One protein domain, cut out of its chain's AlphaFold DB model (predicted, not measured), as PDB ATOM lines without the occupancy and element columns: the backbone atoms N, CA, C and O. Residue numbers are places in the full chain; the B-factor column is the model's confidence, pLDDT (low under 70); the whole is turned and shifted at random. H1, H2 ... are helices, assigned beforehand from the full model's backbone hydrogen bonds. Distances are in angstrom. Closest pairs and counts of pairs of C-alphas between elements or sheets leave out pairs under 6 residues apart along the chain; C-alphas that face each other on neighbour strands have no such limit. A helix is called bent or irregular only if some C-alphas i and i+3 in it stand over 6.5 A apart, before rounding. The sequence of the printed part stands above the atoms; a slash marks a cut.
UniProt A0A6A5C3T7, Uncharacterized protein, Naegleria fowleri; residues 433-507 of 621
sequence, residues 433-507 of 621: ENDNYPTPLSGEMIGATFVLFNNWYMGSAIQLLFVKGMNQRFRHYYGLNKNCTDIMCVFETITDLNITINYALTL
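AT A GLANCE: This is residues 433 to 507 of the 621 residues of an uncharacterized protein of Naegleria fowleri (UniProt A0A6A5C3T7). Two helices, H1 and H2, meet near their ends as a V, with H3 side by side with H2 and the short H4 in the mouth of the V, between the first part of H1 and the later part of H2. The stretch before H1, residues 433 to 442, holds no named element. The printed part has 75 residues, with four named helices in the order H1 H2 H3 H4 and no named strand, and its class is all helix. It is compact, with a radius of gyration of the C-alphas of 12.1 A and spans of 35 by 28 by 18 A.

HOW THE PARTS SIT: Begin with H1, residues 443 to 454; its residues 450 to 454 alone touch H2, residues 459 to 478, at a steep tilt of 54 degrees, opposite ways, the closest C-alphas being those of Phe 453 and Gly 459, 5.7 A apart. H2 is irregular, with C-alphas 465 and 468 7.4 A apart, and has a kink of 37 degrees near residue 466. With residues 462 to 471 alone it touches H3, residues 487 to 496, at a shallow tilt of 27 degrees, the same way; the closest C-alphas, of Val 467 and Ile 487, are 6.3 A apart. H1 touches H4, residues 501 to 505, with residues 443 to 447 alone, closest at the C-alphas of Gly 443 and Asn 502, 5.6 A. H2 and H4 only just touch, with 3 pairs of C-alphas within 8 A, the closest Met 470 and Leu 505 at 7.5 A. In H1, H3 and H4 every O i to N i+4 pair is within hydrogen-bond range; in H2, 14 of 16 are.

IN THESE COORDINATES: Find C-alpha 443 at (122.687, 117.371, 134.022); from there H1 runs 16.4 A to Asn 454. H2 runs 25.5 A from Gly 459 to C-alpha 478 at (108.431, 131.838, 141.761). H3 runs 14.4 A from Ile 487 to Asp 496, and H4 6.2 A from Ile 501 to C-alpha 505 at (115.963, 120.433, 139.771).

THE WHOLE: The two C-alphas farthest apart, of Thr 439 and Asn 481, are 35.4 A apart. The printed part has no cut, and no link is long. Look for pLDDT under 70 at residues 439 to 440 and 453 to 459; the mean of the printed part is 82.7.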
ATOM      1  N   GLU A 433     124.062 121.509 140.304       86.62
ATOM      2  CA  GLU A 433     123.801 121.487 138.852       86.62
ATOM      3  C   GLU A 433     124.601 120.406 138.109       86.62
ATOM      4  O   GLU A 433     124.163 119.959 137.048       86.62
ATOM      5  N   ASN A 434     125.747 119.980 138.654       81.38
ATOM      6  CA  ASN A 434     126.736 119.191 137.910       81.38
ATOM      7  C   ASN A 434     127.186 117.907 138.624       81.38
ATOM      8  O   ASN A 434     127.482 116.930 137.942       81.38
ATOM      9  N   ASP A 435     127.162 117.857 139.959       83.81
ATOM     10  CA  ASP A 435     127.964 116.893 140.725       83.81
ATOM     11  C   ASP A 435     127.096 115.841 141.445       83.81
ATOM     12  O   ASP A 435     127.346 115.471 142.593       83.81
ATOM     13  N   ASN A 436     126.028 115.362 140.793       79.75
ATOM     14  CA  ASN A 436     125.083 114.391 141.387       79.75
ATOM     15  C   ASN A 436     125.011 113.050 140.654       79.75
ATOM     16  O   ASN A 436     124.288 112.146 141.073       79.75
ATOM     17  N   TYR A 437     125.684 112.925 139.512       76.81
ATOM     18  CA  TYR A 437     125.466 111.821 138.585       76.81
ATOM     19  C   TYR A 437     126.757 111.044 138.328       76.81
ATOM     20  O   TYR A 437     127.844 111.613 138.335       76.81
ATOM     21  N   PRO A 438     126.675 109.728 138.069       70.50
ATOM     22  CA  PRO A 438     127.845 108.961 137.671       70.50
ATOM     23  C   PRO A 438     128.375 109.449 136.319       70.50
ATOM     24  O   PRO A 438     127.688 109.305 135.309       70.50
ATOM     25  N   THR A 439     129.626 109.912 136.261       69.56
ATOM     26  CA  THR A 439     130.318 110.223 134.996       69.56
ATOM     27  C   THR A 439     130.164 109.074 133.980       69.56
ATOM     28  O   THR A 439     130.343 107.920 134.361       69.56
ATOM     29  N   PRO A 440     129.860 109.315 132.694       68.88
ATOM     30  CA  PRO A 440     129.788 110.608 132.021       68.88
ATOM     31  C   PRO A 440     128.374 111.211 131.979       68.88
ATOM     32  O   PRO A 440     128.138 112.124 131.192       68.88
ATOM     33  N   LEU A 441     127.426 110.708 132.783       74.31
ATOM     34  CA  LEU A 441     126.096 111.306 132.880       74.31
ATOM     35  C   LEU A 441     126.225 112.718 133.465       74.31
ATOM     36  O   LEU A 441     126.766 112.882 134.552       74.31
ATOM     37  N   SER A 442     125.721 113.716 132.744       78.25
ATOM     38  CA  SER A 442     125.678 115.115 133.181       78.25
ATOM     39  C   SER A 442     124.233 115.603 133.309       78.25
ATOM     40  O   SER A 442     123.309 114.966 132.790       78.25
ATOM     41  N   GLY A 443     124.016 116.753 133.953       77.81
ATOM     42  CA  GLY A 443     122.687 117.371 134.022       77.81
ATOM     43  C   GLY A 443     122.096 117.663 132.633       77.81
ATOM     44  O   GLY A 443     120.912 117.437 132.385       77.81
ATOM     45  N   GLU A 444     122.929 118.031 131.656       82.31
ATOM     46  CA  GLU A 444     122.498 118.217 130.264       82.31
ATOM     47  C   GLU A 444     121.977 116.919 129.649       82.31
ATOM     48  O   GLU A 444     121.003 116.938 128.889       82.31
ATOM     49  N   MET A 445     122.591 115.786 129.999       78.62
ATOM     50  CA  MET A 445     122.112 114.478 129.568       78.62
ATOM     51  C   MET A 445     120.781 114.116 130.239       78.62
ATOM     52  O   MET A 445     119.966 113.451 129.606       78.62
ATOM     53  N   ILE A 446     120.493 114.583 131.461       75.88
ATOM     54  CA  ILE A 446     119.159 114.431 132.077       75.88
ATOM     55  C   ILE A 446     118.106 115.184 131.267       75.88
ATOM     56  O   ILE A 446     117.081 114.603 130.906       75.88
ATOM     57  N   GLY A 447     118.389 116.435 130.892       75.81
ATOM     58  CA  GLY A 447     117.522 117.198 129.995       75.81
ATOM     59  C   GLY A 447     117.280 116.456 128.676       75.81
ATOM     60  O   GLY A 447     116.136 116.242 128.289       75.81
ATOM     61  N   ALA A 448     118.344 115.973 128.032       76.19
ATOM     62  CA  ALA A 448     118.256 115.186 126.802       76.19
ATOM     63  C   ALA A 448     117.491 113.857 126.975       76.19
ATOM     64  O   ALA A 448     116.753 113.434 126.084       76.19
ATOM     65  N   THR A 449     117.635 113.210 128.132       72.00
ATOM     66  CA  THR A 449     116.907 111.993 128.512       72.00
ATOM     67  C   THR A 449     115.417 112.293 128.610       72.00
ATOM     68  O   THR A 449     114.607 111.550 128.059       72.00
ATOM     69  N   PHE A 450     115.024 113.410 129.220       75.31
ATOM     70  CA  PHE A 450     113.617 113.792 129.238       75.31
ATOM     71  C   PHE A 450     113.038 113.893 127.829       75.31
ATOM     72  O   PHE A 450     112.007 113.285 127.569       75.31
ATOM     73  N   VAL A 451     113.739 114.541 126.899       73.81
ATOM     74  CA  VAL A 451     113.305 114.645 125.495       73.81
ATOM     75  C   VAL A 451     113.178 113.274 124.826       73.81
ATOM     76  O   VAL A 451     112.146 112.954 124.237       73.81
ATOM     77  N   LEU A 452     114.211 112.435 124.955       70.06
ATOM     78  CA  LEU A 452     114.253 111.091 124.373       70.06
ATOM     79  C   LEU A 452     113.088 110.210 124.824       70.06
ATOM     80  O   LEU A 452     112.503 109.477 124.025       70.06
ATOM     81  N   PHE A 453     112.784 110.254 126.118       66.81
ATOM     82  CA  PHE A 453     111.888 109.301 126.757       66.81
ATOM     83  C   PHE A 453     110.473 109.846 126.977       66.81
ATOM     84  O   PHE A 453     109.572 109.039 127.208       66.81
ATOM     85  N   ASN A 454     110.240 111.158 126.844       69.00
ATOM     86  CA  ASN A 454     108.912 111.770 126.994       69.00
ATOM     87  C   ASN A 454     107.885 111.163 126.027       69.00
ATOM     88  O   ASN A 454     106.768 110.846 126.423       69.00
ATOM     89  N   ASN A 455     108.289 110.928 124.775       59.88
ATOM     90  CA  ASN A 455     107.429 110.348 123.737       59.88
ATOM     91  C   ASN A 455     107.413 108.807 123.735       59.88
ATOM     92  O   ASN A 455     106.782 108.188 122.876       59.88
ATOM     93  N   TRP A 456     108.121 108.172 124.671       61.72
ATOM     94  CA  TRP A 456     108.194 106.721 124.808       61.72
ATOM     95  C   TRP A 456     107.441 106.262 126.070       61.72
ATOM     96  O   TRP A 456     106.918 107.053 126.848       61.72
ATOM     97  N   TYR A 457     107.373 104.951 126.290       53.19
ATOM     98  CA  TYR A 457     106.675 104.285 127.389       53.19
ATOM     99  C   TYR A 457     107.126 104.791 128.778       53.19
ATOM    100  O   TYR A 457     106.368 104.723 129.740       53.19
ATOM    101  N   MET A 458     108.334 105.355 128.870       57.88
ATOM    102  CA  MET A 458     108.889 105.957 130.084       57.88
ATOM    103  C   MET A 458     108.397 107.390 130.372       57.88
ATOM    104  O   MET A 458     108.692 107.914 131.446       57.88
ATOM    105  N   GLY A 459     107.618 108.018 129.483       67.06
ATOM    106  CA  GLY A 459     107.063 109.359 129.701       67.06
ATOM    107  C   GLY A 459     106.187 109.451 130.954       67.06
ATOM    108  O   GLY A 459     106.236 110.442 131.678       67.06
ATOM    109  N   SER A 460     105.469 108.377 131.294       70.38
ATOM    110  CA  SER A 460     104.681 108.287 132.531       70.38
ATOM    111  C   SER A 460     105.549 108.321 133.794       70.38
ATOM    112  O   SER A 460     105.165 108.947 134.779       70.38
ATOM    113  N   ALA A 461     106.738 107.709 133.766       70.00
ATOM    114  CA  ALA A 461     107.682 107.747 134.878       70.00
ATOM    115  C   ALA A 461     108.280 109.149 135.052       70.00
ATOM    116  O   ALA A 461     108.375 109.633 136.175       70.00
ATOM    117  N   ILE A 462     108.611 109.841 133.956       72.94
ATOM    118  CA  ILE A 462     109.081 111.236 134.012       72.94
ATOM    119  C   ILE A 462     108.003 112.140 134.620       72.94
ATOM    120  O   ILE A 462     108.289 112.945 135.508       72.94
ATOM    121  N   GLN A 463     106.749 111.975 134.193       79.00
ATOM    122  CA  GLN A 463     105.621 112.726 134.745       79.00
ATOM    123  C   GLN A 463     105.420 112.452 136.239       79.00
ATOM    124  O   GLN A 463     105.225 113.387 137.015       79.00
ATOM    125  N   LEU A 464     105.500 111.180 136.638       79.69
ATOM    126  CA  LEU A 464     105.320 110.740 138.019       79.69
ATOM    127  C   LEU A 464     106.456 111.189 138.950       79.69
ATOM    128  O   LEU A 464     106.205 111.434 140.122       79.69
ATOM    129  N   LEU A 465     107.692 111.256 138.461       81.38
ATOM    130  CA  LEU A 465     108.857 111.553 139.296       81.38
ATOM    131  C   LEU A 465     109.185 113.046 139.338       81.38
ATOM    132  O   LEU A 465     109.569 113.554 140.387       81.38
ATOM    133  N   PHE A 466     109.028 113.756 138.218       87.00
ATOM    134  CA  PHE A 466     109.541 115.120 138.088       87.00
ATOM    135  C   PHE A 466     108.437 116.170 137.995       87.00
ATOM    136  O   PHE A 466     108.471 117.155 138.732       87.00
ATOM    137  N   VAL A 467     107.436 115.990 137.131       90.38
ATOM    138  CA  VAL A 467     106.554 117.100 136.717       90.38
ATOM    139  C   VAL A 467     105.779 117.721 137.887       90.38
ATOM    140  O   VAL A 467     105.756 118.945 138.025       90.38
ATOM    141  N   LYS A 468     105.196 116.918 138.786       89.81
ATOM    142  CA  LYS A 468     104.475 117.473 139.947       89.81
ATOM    143  C   LYS A 468     105.409 118.172 140.936       89.81
ATOM    144  O   LYS A 468     105.054 119.232 141.448       89.81
ATOM    145  N   GLY A 469     106.599 117.617 141.171       91.44
ATOM    146  CA  GLY A 469     107.632 118.256 141.990       91.44
ATOM    147  C   GLY A 469     108.090 119.599 141.403       91.44
ATOM    148  O   GLY A 469     108.300 120.557 142.151       91.44
ATOM    149  N   MET A 470     108.155 119.722 140.070       93.69
ATOM    150  CA  MET A 470     108.448 120.992 139.391       93.69
ATOM    151  C   MET A 470     107.321 122.007 139.557       93.69
ATOM    152  O   MET A 470     107.591 123.165 139.869       93.69
ATOM    153  N   ASN A 471     106.058 121.589 139.421       93.38
ATOM    154  CA  ASN A 471     104.916 122.481 139.652       93.38
ATOM    155  C   ASN A 471     104.954 123.091 141.063       93.38
ATOM    156  O   ASN A 471     104.678 124.281 141.225       93.38
ATOM    157  N   GLN A 472     105.349 122.313 142.079       93.12
ATOM    158  CA  GLN A 472     105.523 122.845 143.433       93.12
ATOM    159  C   GLN A 472     106.667 123.852 143.522       93.12
ATOM    160  O   GLN A 472     106.497 124.922 144.107       93.12
ATOM    161  N   ARG A 473     107.810 123.566 142.891       94.31
ATOM    162  CA  ARG A 473     108.946 124.497 142.839       94.31
ATOM    163  C   ARG A 473     108.561 125.811 142.160       94.31
ATOM    164  O   ARG A 473     108.823 126.879 142.712       94.31
ATOM    165  N   PHE A 474     107.852 125.758 141.035       95.50
ATOM    166  CA  PHE A 474     107.335 126.950 140.357       95.50
ATOM    167  C   PHE A 474     106.371 127.747 141.235       95.50
ATOM    168  O   PHE A 474     106.498 128.971 141.344       95.50
ATOM    169  N   ARG A 475     105.461 127.065 141.933       94.75
ATOM    170  CA  ARG A 475     104.522 127.699 142.862       94.75
ATOM    171  C   ARG A 475     105.238 128.389 144.018       94.75
ATOM    172  O   ARG A 475     104.954 129.548 144.305       94.75
ATOM    173  N   HIS A 476     106.147 127.690 144.688       94.56
ATOM    174  CA  HIS A 476     106.703 128.139 145.962       94.56
ATOM    175  C   HIS A 476     107.926 129.049 145.828       94.56
ATOM    176  O   HIS A 476     108.074 129.954 146.647       94.56
ATOM    177  N   TYR A 477     108.774 128.858 144.814       95.69
ATOM    178  CA  TYR A 477     109.948 129.714 144.593       95.69
ATOM    179  C   TYR A 477     109.652 130.919 143.698       95.69
ATOM    180  O   TYR A 477     110.262 131.970 143.889       95.69
ATOM    181  N   TYR A 478     108.705 130.798 142.761       95.62
ATOM    182  CA  TYR A 478     108.431 131.838 141.761       95.62
ATOM    183  C   TYR A 478     107.006 132.406 141.820       95.62
ATOM    184  O   TYR A 478     106.683 133.323 141.069       95.62
ATOM    185  N   GLY A 479     106.135 131.889 142.694       94.62
ATOM    186  CA  GLY A 479     104.742 132.341 142.783       94.62
ATOM    187  C   GLY A 479     103.893 131.965 141.563       94.62
ATOM    188  O   GLY A 479     102.838 132.561 141.341       94.62
ATOM    189  N   LEU A 480     104.343 130.998 140.753       93.88
ATOM    190  CA  LEU A 480     103.672 130.596 139.523       93.88
ATOM    191  C   LEU A 480     102.725 129.423 139.771       93.88
ATOM    192  O   LEU A 480     103.149 128.293 139.998       93.88
ATOM    193  N   ASN A 481     101.422 129.661 139.626       88.88
ATOM    194  CA  ASN A 481     100.404 128.604 139.655       88.88
ATOM    195  C   ASN A 481     100.302 127.874 138.304       88.88
ATOM    196  O   ASN A 481      99.220 127.751 137.729       88.88
ATOM    197  N   LYS A 482     101.442 127.419 137.776       87.12
ATOM    198  CA  LYS A 482     101.494 126.552 136.597       87.12
ATOM    199  C   LYS A 482     101.072 125.137 136.997       87.12
ATOM    200  O   LYS A 482     101.375 124.673 138.093       87.12
ATOM    201  N   ASN A 483     100.353 124.471 136.102       90.00
ATOM    202  CA  ASN A 483      99.958 123.078 136.255       90.00
ATOM    203  C   ASN A 483     100.430 122.303 135.028       90.00
ATOM    204  O   ASN A 483      99.634 121.962 134.155       90.00
ATOM    205  N   CYS A 484     101.744 122.120 134.924       91.44
ATOM    206  CA  CYS A 484     102.312 121.341 133.841       91.44
ATOM    207  C   CYS A 484     101.878 119.884 133.957       91.44
ATOM    208  O   CYS A 484     101.910 119.300 135.042       91.44
ATOM    209  N   THR A 485     101.467 119.315 132.828       87.81
ATOM    210  CA  THR A 485     101.053 117.913 132.691       87.81
ATOM    211  C   THR A 485     102.125 117.044 132.044       87.81
ATOM    212  O   THR A 485     102.048 115.821 132.090       87.81
ATOM    213  N   ASP A 486     103.136 117.677 131.460       85.44
ATOM    214  CA  ASP A 486     104.239 117.052 130.751       85.44
ATOM    215  C   ASP A 486     105.515 117.880 130.934       85.44
ATOM    216  O   ASP A 486     105.501 118.988 131.486       85.44
ATOM    217  N   ILE A 487     106.633 117.312 130.490       84.19
ATOM    218  CA  ILE A 487     107.943 117.935 130.645       84.19
ATOM    219  C   ILE A 487     108.160 119.118 129.689       84.19
ATOM    220  O   ILE A 487     108.981 119.979 129.991       84.19
ATOM    221  N   MET A 488     107.405 119.227 128.589       83.06
ATOM    222  CA  MET A 488     107.559 120.342 127.647       83.06
ATOM    223  C   MET A 488     107.032 121.640 128.260       83.06
ATOM    224  O   MET A 488     107.719 122.655 128.230       83.06
ATOM    225  N   CYS A 489     105.899 121.591 128.967       88.62
ATOM    226  CA  CYS A 489     105.426 122.730 129.765       88.62
ATOM    227  C   CYS A 489     106.436 123.161 130.846       88.62
ATOM    228  O   CYS A 489     106.604 124.356 131.113       88.62
ATOM    229  N   VAL A 490     107.119 122.201 131.487       90.69
ATOM    230  CA  VAL A 490     108.169 122.498 132.481       90.69
ATOM    231  C   VAL A 490     109.305 123.260 131.813       90.69
ATOM    232  O   VAL A 490     109.755 124.285 132.321       90.69
ATOM    233  N   PHE A 491     109.726 122.771 130.655       86.50
ATOM    234  CA  PHE A 491     110.724 123.394 129.818       86.50
ATOM    235  C   PHE A 491     110.318 124.832 129.428       86.50
ATOM    236  O   PHE A 491     111.046 125.779 129.741       86.50
ATOM    237  N   GLU A 492     109.151 125.050 128.825       85.88
ATOM    238  CA  GLU A 492     108.648 126.399 128.511       85.88
ATOM    239  C   GLU A 492     108.710 127.327 129.733       85.88
ATOM    240  O   GLU A 492     109.268 128.423 129.670       85.88
ATOM    241  N   THR A 493     108.249 126.834 130.885       90.94
ATOM    242  CA  THR A 493     108.220 127.604 132.133       90.94
ATOM    243  C   THR A 493     109.618 128.013 132.605       90.94
ATOM    244  O   THR A 493     109.805 129.157 133.016       90.94
ATOM    245  N   ILE A 494     110.624 127.132 132.540       90.00
ATOM    246  CA  ILE A 494     111.991 127.517 132.935       90.00
ATOM    247  C   ILE A 494     112.633 128.502 131.950       90.00
ATOM    248  O   ILE A 494     113.457 129.316 132.363       90.00
ATOM    249  N   THR A 495     112.236 128.479 130.672       85.19
ATOM    250  CA  THR A 495     112.689 129.473 129.687       85.19
ATOM    251  C   THR A 495     112.107 130.842 129.988       85.19
ATOM    252  O   THR A 495     112.862 131.810 130.028       85.19
ATOM    253  N   ASP A 496     110.806 130.919 130.282       87.94
ATOM    254  CA  ASP A 496     110.152 132.166 130.696       87.94
ATOM    255  C   ASP A 496     110.794 132.751 131.965       87.94
ATOM    256  O   ASP A 496     110.915 133.967 132.116       87.94
ATOM    257  N   LEU A 497     111.235 131.878 132.875       90.75
ATOM    258  CA  LEU A 497     111.950 132.244 134.099       90.75
ATOM    259  C   LEU A 497     113.437 132.558 133.883       90.75
ATOM    260  O   LEU A 497     114.087 133.035 134.814       90.75
ATOM    261  N   ASN A 498     113.979 132.308 132.689       87.69
ATOM    262  CA  ASN A 498     115.400 132.428 132.367       87.69
ATOM    263  C   ASN A 498     116.306 131.622 133.326       87.69
ATOM    264  O   ASN A 498     117.321 132.123 133.813       87.69
ATOM    265  N   ILE A 499     115.923 130.371 133.606       89.94
ATOM    266  CA  ILE A 499     116.695 129.419 134.418       89.94
ATOM    267  C   ILE A 499     116.944 128.110 133.660       89.94
ATOM    268  O   ILE A 499     116.240 127.769 132.709       89.94
ATOM    269  N   THR A 500     117.953 127.352 134.088       86.56
ATOM    270  CA  THR A 500     118.272 126.037 133.517       86.56
ATOM    271  C   THR A 500     117.420 124.939 134.155       86.56
ATOM    272  O   THR A 500     116.906 125.088 135.266       86.56
ATOM    273  N   ILE A 501     117.277 123.805 133.458       84.94
ATOM    274  CA  ILE A 501     116.624 122.625 134.040       84.94
ATOM    275  C   ILE A 501     117.444 122.088 135.214       84.94
ATOM    276  O   ILE A 501     116.858 121.752 136.236       84.94
ATOM    277  N   ASN A 502     118.777 122.096 135.100       86.50
ATOM    278  CA  ASN A 502     119.683 121.652 136.158       86.50
ATOM    279  C   ASN A 502     119.425 122.448 137.437       86.50
ATOM    280  O   ASN A 502     119.078 121.847 138.443       86.50
ATOM    281  N   TYR A 503     119.456 123.785 137.371       91.19
ATOM    282  CA  TYR A 503     119.167 124.649 138.518       91.19
ATOM    283  C   TYR A 503     117.763 124.429 139.088       91.19
ATOM    284  O   TYR A 503     117.568 124.386 140.298       91.19
ATOM    285  N   ALA A 504     116.756 124.288 138.224       92.50
ATOM    286  CA  ALA A 504     115.389 124.097 138.684       92.50
ATOM    287  C   ALA A 504     115.205 122.763 139.437       92.50
ATOM    288  O   ALA A 504     114.422 122.717 140.388       92.50
ATOM    289  N   LEU A 505     115.946 121.713 139.059       90.31
ATOM    290  CA  LEU A 505     115.963 120.433 139.771       90.31
ATOM    291  C   LEU A 505     116.624 120.538 141.155       90.31
ATOM    292  O   LEU A 505     116.186 119.833 142.055       90.31
ATOM    293  N   THR A 506     117.583 121.452 141.362       92.06
ATOM    294  CA  THR A 506     118.283 121.611 142.656       92.06
ATOM    295  C   THR A 506     117.507 122.394 143.709       92.06
ATOM    296  O   THR A 506     118.034 122.674 144.782       92.06
ATOM    297  N   LEU A 507     116.308 122.890 143.397       94.12
ATOM    298  CA  LEU A 507     115.546 123.697 144.348       94.12
ATOM    299  C   LEU A 507     115.007 122.788 145.464       94.12
ATOM    300  O   LEU A 507     114.213 121.900 145.143       94.12
TER     301      LEU A 507